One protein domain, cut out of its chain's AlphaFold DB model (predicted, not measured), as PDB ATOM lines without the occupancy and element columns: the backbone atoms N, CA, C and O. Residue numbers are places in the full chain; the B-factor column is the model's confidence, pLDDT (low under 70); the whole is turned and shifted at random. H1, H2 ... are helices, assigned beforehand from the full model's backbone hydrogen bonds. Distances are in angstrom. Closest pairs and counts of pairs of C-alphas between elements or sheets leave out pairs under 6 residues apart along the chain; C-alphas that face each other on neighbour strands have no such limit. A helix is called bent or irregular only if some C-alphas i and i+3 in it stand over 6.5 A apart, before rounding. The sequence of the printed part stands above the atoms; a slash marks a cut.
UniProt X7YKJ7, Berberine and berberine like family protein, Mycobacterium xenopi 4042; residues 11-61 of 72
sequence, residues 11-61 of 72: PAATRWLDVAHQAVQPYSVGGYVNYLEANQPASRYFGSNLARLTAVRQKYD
ATOM      1  N   PRO A  11      43.414  -5.601  19.494       94.44
ATOM      2  CA  PRO A  11      42.091  -5.009  19.695       94.44
ATOM      3  C   PRO A  11      41.087  -5.938  20.388       94.44
ATOM      4  O   PRO A  11      40.380  -5.503  21.301       94.44
ATOM      5  N   ALA A  12      41.034  -7.215  19.996       94.50
ATOM      6  CA  ALA A  12      40.152  -8.185  20.637       94.50
ATOM      7  C   ALA A  12      40.543  -8.445  22.102       94.50
ATOM      8  O   ALA A  12      39.659  -8.489  22.961       94.50
ATOM      9  N   ALA A  13      41.842  -8.551  22.411       93.19
ATOM     10  CA  ALA A  13      42.324  -8.667  23.791       93.19
ATOM     11  C   ALA A  13      41.923  -7.468  24.655       93.19
ATOM     12  O   ALA A  13      41.379  -7.654  25.742       93.19
ATOM     13  N   THR A  14      42.141  -6.243  24.168       91.88
ATOM     14  CA  THR A  14      41.765  -5.022  24.897       91.88
ATOM     15  C   THR A  14      40.263  -4.990  25.169       91.88
ATOM     16  O   THR A  14      39.845  -4.759  26.300       91.88
ATOM     17  N   ARG A  15      39.439  -5.328  24.168       93.44
ATOM     18  CA  ARG A  15      37.983  -5.401  24.344       93.44
ATOM     19  C   ARG A  15      37.571  -6.457  25.370       93.44
ATOM     20  O   ARG A  15      36.637  -6.228  26.135       93.44
ATOM     21  N   TRP A  16      38.231  -7.614  25.378       93.56
ATOM     22  CA  TRP A  16      37.965  -8.653  26.371       93.56
ATOM     23  C   TRP A  16      38.278  -8.159  27.788       93.56
ATOM     24  O   TRP A  16      37.451  -8.339  28.681       93.56
ATOM     25  N   LEU A  17      39.415  -7.480  27.977       92.25
ATOM     26  CA  LEU A  17      39.792  -6.889  29.264       92.25
ATOM     27  C   LEU A  17      38.753  -5.871  29.739       92.25
ATOM     28  O   LEU A  17      38.319  -5.942  30.888       92.25
ATOM     29  N   ASP A  18      38.297  -4.978  28.858       92.44
ATOM     30  CA  ASP A  18      37.282  -3.975  29.192       92.44
ATOM     31  C   ASP A  18      35.975  -4.622  29.678       92.44
ATOM     32  O   ASP A  18      35.428  -4.237  30.715       92.44
ATOM     33  N   VAL A  19      35.490  -5.642  28.962       95.56
ATOM     34  CA  VAL A  19      34.283  -6.391  29.346       95.56
ATOM     35  C   VAL A  19      34.483  -7.102  30.683       95.56
ATOM     36  O   VAL A  19      33.598  -7.077  31.541       95.56
ATOM     37  N   ALA A  20      35.647  -7.713  30.892       93.44
ATOM     38  CA  ALA A  20      35.944  -8.426  32.122       93.44
ATOM     39  C   ALA A  20      36.003  -7.474  33.332       93.44
ATOM     40  O   ALA A  20      35.425  -7.774  34.378       93.44
ATOM     41  N   HIS A  21      36.600  -6.287  33.171       92.75
ATOM     42  CA  HIS A  21      36.577  -5.229  34.180       92.75
ATOM     43  C   HIS A  21      35.156  -4.776  34.516       92.75
ATOM     44  O   HIS A  21      34.826  -4.674  35.698       92.75
ATOM     45  N   GLN A  22      34.310  -4.546  33.509       94.38
ATOM     46  CA  GLN A  22      32.912  -4.155  33.718       94.38
ATOM     47  C   GLN A  22      32.135  -5.214  34.508       94.38
ATOM     48  O   GLN A  22      31.397  -4.869  35.429       94.38
ATOM     49  N   ALA A  23      32.334  -6.496  34.196       96.50
ATOM     50  CA  ALA A  23      31.626  -7.590  34.852       96.50
ATOM     51  C   ALA A  23      31.965  -7.713  36.349       96.50
ATOM     52  O   ALA A  23      31.090  -8.025  37.159       96.50
ATOM     53  N   VAL A  24      33.221  -7.459  36.733       94.31
ATOM     54  CA  VAL A  24      33.670  -7.592  38.132       94.31
ATOM     55  C   VAL A  24      33.578  -6.298  38.939       94.31
ATOM     56  O   VAL A  24      33.707  -6.345  40.162       94.31
ATOM     57  N   GLN A  25      33.355  -5.150  38.290       93.00
ATOM     58  CA  GLN A  25      33.347  -3.829  38.930       93.00
ATOM     59  C   GLN A  25      32.409  -3.718  40.149       93.00
ATOM     60  O   GLN A  25      32.827  -3.103  41.129       93.00
ATOM     61  N   PRO A  26      31.210  -4.337  40.182       96.31
ATOM     62  CA  PRO A  26      30.341  -4.271  41.362       96.31
ATOM     63  C   PRO A  26      30.886  -5.013  42.592       96.31
ATOM     64  O   PRO A  26      30.436  -4.766  43.709       96.31
ATOM     65  N   TYR A  27      31.840  -5.928  42.398       95.56
ATOM     66  CA  TYR A  27      32.337  -6.851  43.426       95.56
ATOM     67  C   TYR A  27      33.813  -6.633  43.779       95.56
ATOM     68  O   TYR A  27      34.352  -7.317  44.648       95.56
ATOM     69  N   SER A  28      34.491  -5.710  43.097       92.19
ATOM     70  CA  SER A  28      35.925  -5.467  43.234       92.19
ATOM     71  C   SER A  28      36.218  -3.973  43.188       92.19
ATOM     72  O   SER A  28      35.562  -3.219  42.476       92.19
ATOM     73  N   VAL A  29      37.244  -3.535  43.915       92.06
ATOM     74  CA  VAL A  29      37.638  -2.124  43.994       92.06
ATOM     75  C   VAL A  29      39.143  -1.956  43.830       92.06
ATOM     76  O   VAL A  29      39.932  -2.800  44.255       92.06
ATOM     77  N   GLY A  30      39.536  -0.833  43.232       93.25
ATOM     78  CA  GLY A  30      40.934  -0.445  43.074       93.25
ATOM     79  C   GLY A  30      41.726  -1.290  42.070       93.25
ATOM     80  O   GLY A  30      41.184  -1.880  41.134       93.25
ATOM     81  N   GLY A  31      43.045  -1.292  42.238       93.56
ATOM     82  CA  GLY A  31      43.997  -2.057  41.438       93.56
ATOM     83  C   GLY A  31      45.258  -2.348  42.243       93.56
ATOM     84  O   GLY A  31      45.618  -1.596  43.147       93.56
ATOM     85  N   TYR A  32      45.942  -3.446  41.927       94.06
ATOM     86  CA  TYR A  32      47.214  -3.769  42.569       94.06
ATOM     87  C   TYR A  32      48.359  -3.128  41.790       94.06
ATOM     88  O   TYR A  32      48.464  -3.327  40.585       94.06
ATOM     89  N   VAL A  33      49.216  -2.360  42.466       94.62
ATOM     90  CA  VAL A  33      50.245  -1.524  41.817       94.62
ATOM     91  C   VAL A  33      51.252  -2.314  40.970       94.62
ATOM     92  O   VAL A  33      51.816  -1.764  40.035       94.62
ATOM     93  N   ASN A  34      51.446  -3.609  41.233       92.75
ATOM     94  CA  ASN A  34      52.331  -4.445  40.415       92.75
ATOM     95  C   ASN A  34      51.683  -4.919  39.100       92.75
ATOM     96  O   ASN A  34      52.360  -5.544  38.288       92.75
ATOM     97  N   TYR A  35      50.400  -4.618  38.875       92.44
ATOM     98  CA  TYR A  35      49.645  -4.926  37.657       92.44
ATOM     99  C   TYR A  35      49.073  -3.637  37.063       92.44
ATOM    100  O   TYR A  35      47.860  -3.430  37.035       92.44
ATOM    101  N   LEU A  36      49.961  -2.730  36.650       91.88
ATOM    102  CA  LEU A  36      49.551  -1.461  36.056       91.88
ATOM    103  C   LEU A  36      48.859  -1.686  34.710       91.88
ATOM    104  O   LEU A  36      49.427  -2.260  33.785       91.88
ATOM    105  N   GLU A  37      47.644  -1.172  34.604       90.38
ATOM    106  CA  GLU A  37      46.888  -1.060  33.363       90.38
ATOM    107  C   GLU A  37      47.102   0.331  32.747       90.38
ATOM    108  O   GLU A  37      47.162   1.345  33.456       90.38
ATOM    109  N   ALA A  38      47.188   0.386  31.416       88.31
ATOM    110  CA  ALA A  38      47.332   1.639  30.684       88.31
ATOM    111  C   ALA A  38      46.151   2.588  30.952       88.31
ATOM    112  O   ALA A  38      45.010   2.161  31.122       88.31
ATOM    113  N   ASN A  39      46.428   3.895  30.955       88.19
ATOM    114  CA  ASN A  39      45.435   4.966  31.122       88.19
ATOM    115  C   ASN A  39      44.649   4.942  32.448       88.19
ATOM    116  O   ASN A  39      43.627   5.615  32.566       88.19
ATOM    117  N   GLN A  40      45.118   4.211  33.463       92.81
ATOM    118  CA  GLN A  40      44.492   4.210  34.784       92.81
ATOM    119  C   GLN A  40      45.117   5.257  35.715       92.81
ATOM    120  O   GLN A  40      46.344   5.390  35.764       92.81
ATOM    121  N   PRO A  41      44.309   5.987  36.504       95.31
ATOM    122  CA  PRO A  41      44.833   6.985  37.426       95.31
ATOM    123  C   PRO A  41      45.539   6.325  38.618       95.31
ATOM    124  O   PRO A  41      45.112   5.282  39.116       95.31
ATOM    125  N   ALA A  42      46.566   6.987  39.162       96.62
ATOM    126  CA  ALA A  42      47.284   6.519  40.354       96.62
ATOM    127  C   ALA A  42      46.357   6.308  41.575       96.62
ATOM    128  O   ALA A  42      46.608   5.439  42.414       96.62
ATOM    129  N   SER A  43      45.247   7.052  41.655       96.88
ATOM    130  CA  SER A  43      44.231   6.910  42.708       96.88
ATOM    131  C   SER A  43      43.555   5.540  42.715       96.88
ATOM    132  O   SER A  43      43.154   5.085  43.783       96.88
ATOM    133  N   ARG A  44      43.491   4.836  41.575       95.75
ATOM    134  CA  ARG A  44      42.990   3.456  41.514       95.75
ATOM    135  C   ARG A  44      43.847   2.500  42.349       95.75
ATOM    136  O   ARG A  44      43.312   1.554  42.916       95.75
ATOM    137  N   TYR A  45      45.151   2.755  42.443       96.31
ATOM    138  CA  TYR A  45      46.109   1.879  43.124       96.31
ATOM    139  C   TYR A  45      46.371   2.289  44.573       96.31
ATOM    140  O   TYR A  45      46.573   1.435  45.432       96.31
ATOM    141  N   PHE A  46      46.364   3.593  44.859       96.88
ATOM    142  CA  PHE A  46      46.742   4.112  46.179       96.88
ATOM    143  C   PHE A  46      45.580   4.703  46.984       96.88
ATOM    144  O   PHE A  46      45.727   4.909  48.190       96.88
ATOM    145  N   GLY A  47      44.430   4.976  46.360       96.38
ATOM    146  CA  GLY A  47      43.264   5.557  47.025       96.38
ATOM    147  C   GLY A  47      43.613   6.815  47.825       96.38
ATOM    148  O   GLY A  47      44.313   7.706  47.343       96.38
ATOM    149  N   SER A  48      43.170   6.864  49.082       96.94
ATOM    150  CA  SER A  48      43.443   7.971  50.009       96.94
ATOM    151  C   SER A  48      44.928   8.157  50.350       96.94
ATOM    152  O   SER A  48      45.329   9.253  50.740       96.94
ATOM    153  N   ASN A  49      45.775   7.138  50.158       97.69
ATOM    154  CA  ASN A  49      47.214   7.252  50.404       97.69
ATOM    155  C   ASN A  49      47.953   8.033  49.310       97.69
ATOM    156  O   ASN A  49      49.111   8.401  49.516       97.69
ATOM    157  N   LEU A  50      47.306   8.317  48.171       97.88
ATOM    158  CA  LEU A  50      47.934   9.004  47.042       97.88
ATOM    159  C   LEU A  50      48.543  10.351  47.452       97.88
ATOM    160  O   LEU A  50      49.696  10.617  47.134       97.88
ATOM    161  N   ALA A  51      47.818  11.160  48.230       98.12
ATOM    162  CA  ALA A  51      48.305  12.467  48.673       98.12
ATOM    163  C   ALA A  51      49.590  12.359  49.512       98.12
ATOM    164  O   ALA A  51      50.538  13.126  49.327       98.12
ATOM    165  N   ARG A  52      49.655  11.363  50.406       98.38
ATOM    166  CA  ARG A  52      50.851  11.101  51.214       98.38
ATOM    167  C   ARG A  52      52.017  10.652  50.337       98.38
ATOM    168  O   ARG A  52      53.137  11.111  50.548       98.38
ATOM    169  N   LEU A  53      51.768   9.783  49.358       97.44
ATOM    170  CA  LEU A  53      52.800   9.300  48.441       97.44
ATOM    171  C   LEU A  53      53.349  10.430  47.551       97.44
ATOM    172  O   LEU A  53      54.564  10.555  47.413       97.44
ATOM    173  N   THR A  54      52.480  11.300  47.030       97.50
ATOM    174  CA  THR A  54      52.870  12.516  46.299       97.50
ATOM    175  C   THR A  54      53.770  13.415  47.143       97.50
ATOM    176  O   THR A  54      54.822  13.838  46.667       97.50
ATOM    177  N   ALA A  55      53.419  13.662  48.411       98.44
ATOM    178  CA  ALA A  55      54.243  14.473  49.308       98.44
ATOM    179  C   ALA A  55      55.623  13.839  49.573       98.44
ATOM    180  O   ALA A  55      56.640  14.533  49.586       98.44
ATOM    181  N   VAL A  56      55.681  12.511  49.732       97.94
ATOM    182  CA  VAL A  56      56.947  11.771  49.867       97.94
ATOM    183  C   VAL A  56      57.792  11.917  48.597       97.94
ATOM    184  O   VAL A  56      58.960  12.291  48.699       97.94
ATOM    185  N   ARG A  57      57.220  11.716  47.400       97.69
ATOM    186  CA  ARG A  57      57.945  11.915  46.132       97.69
ATOM    187  C   ARG A  57      58.454  13.348  46.005       97.69
ATOM    188  O   ARG A  57      59.610  13.544  45.667       97.69
ATOM    189  N   GLN A  58      57.635  14.352  46.308       97.44
ATOM    190  CA  GLN A  58      58.063  15.754  46.253       97.44
ATOM    191  C   GLN A  58      59.240  16.047  47.191       97.44
ATOM    192  O   GLN A  58      60.122  16.819  46.827       97.44
ATOM    193  N   LYS A  59      59.283  15.422  48.373       98.44
ATOM    194  CA  LYS A  59      60.374  15.605  49.338       98.44
ATOM    195  C   LYS A  59      61.680  14.934  48.902       98.44
ATOM    196  O   LYS A  59      62.741  15.514  49.110       98.44
ATOM    197  N   TYR A  60      61.612  13.716  48.365       98.06
ATOM    198  CA  TYR A  60      62.799  12.882  48.127       98.06
ATOM    199  C   TYR A  60      63.229  12.793  46.656       98.06
ATOM    200  O   TYR A  60      64.406  12.589  46.387       98.06
ATOM    201  N   ASP A  61      62.305  12.979  45.715       97.56
ATOM    202  CA  ASP A  61      62.558  13.023  44.272       97.56
ATOM    203  C   ASP A  61      61.771  14.173  43.599       97.56
ATOM    204  O   ASP A  61      60.870  13.950  42.774       97.56
TER     205      ASP A  61
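This is residues 11 to 61 of the 72 residues of the protein "Berberine and berberine like family protein" of Mycobacterium xenopi 4042 (UniProt X7YKJ7). Two arms stick out from a looped middle: residues 11 to 28, nearly all of them H1, at one end, and residues 52 to 61, mostly the later part of H2, at the other. Between them the long link, residues 28 to 42, loops out and folds back to the kinked H2. The printed part has 51 residues with two named helices, H1 then H2, and no named strand; the class is all helix. It is loose, with a radius of gyration of the C-alphas of 14.0 A, and elongated, spanning 42 by 24 by 14 A.

H1, residues 11 to 27, runs 25.7 A from C-alpha 11 at (42.091, -5.009, 19.695). It is irregular: C-alphas 23 and 26 are 7.4 A apart. H2, residues 43 to 60, runs 20.2 A to C-alpha 60 at (62.799, 12.882, 48.127). It is irregular, with C-alphas 45 and 48 9.6 A apart, and has a kink of 87 degrees near residue 50.

H1 and H2 are apart, with no C-alpha of the one within 8 A of the other. O i to N i+4 pairs are within hydrogen-bond range in 11 of 13 cases in H1 and 9 of 14 in H2.

The C-alphas of Ala 12 and Lys 59, the two farthest apart, are 42.4 A apart. The link from H1 to H2, 15 residues, is long. The printed part has no cut, and no printed residue is under 70 in pLDDT.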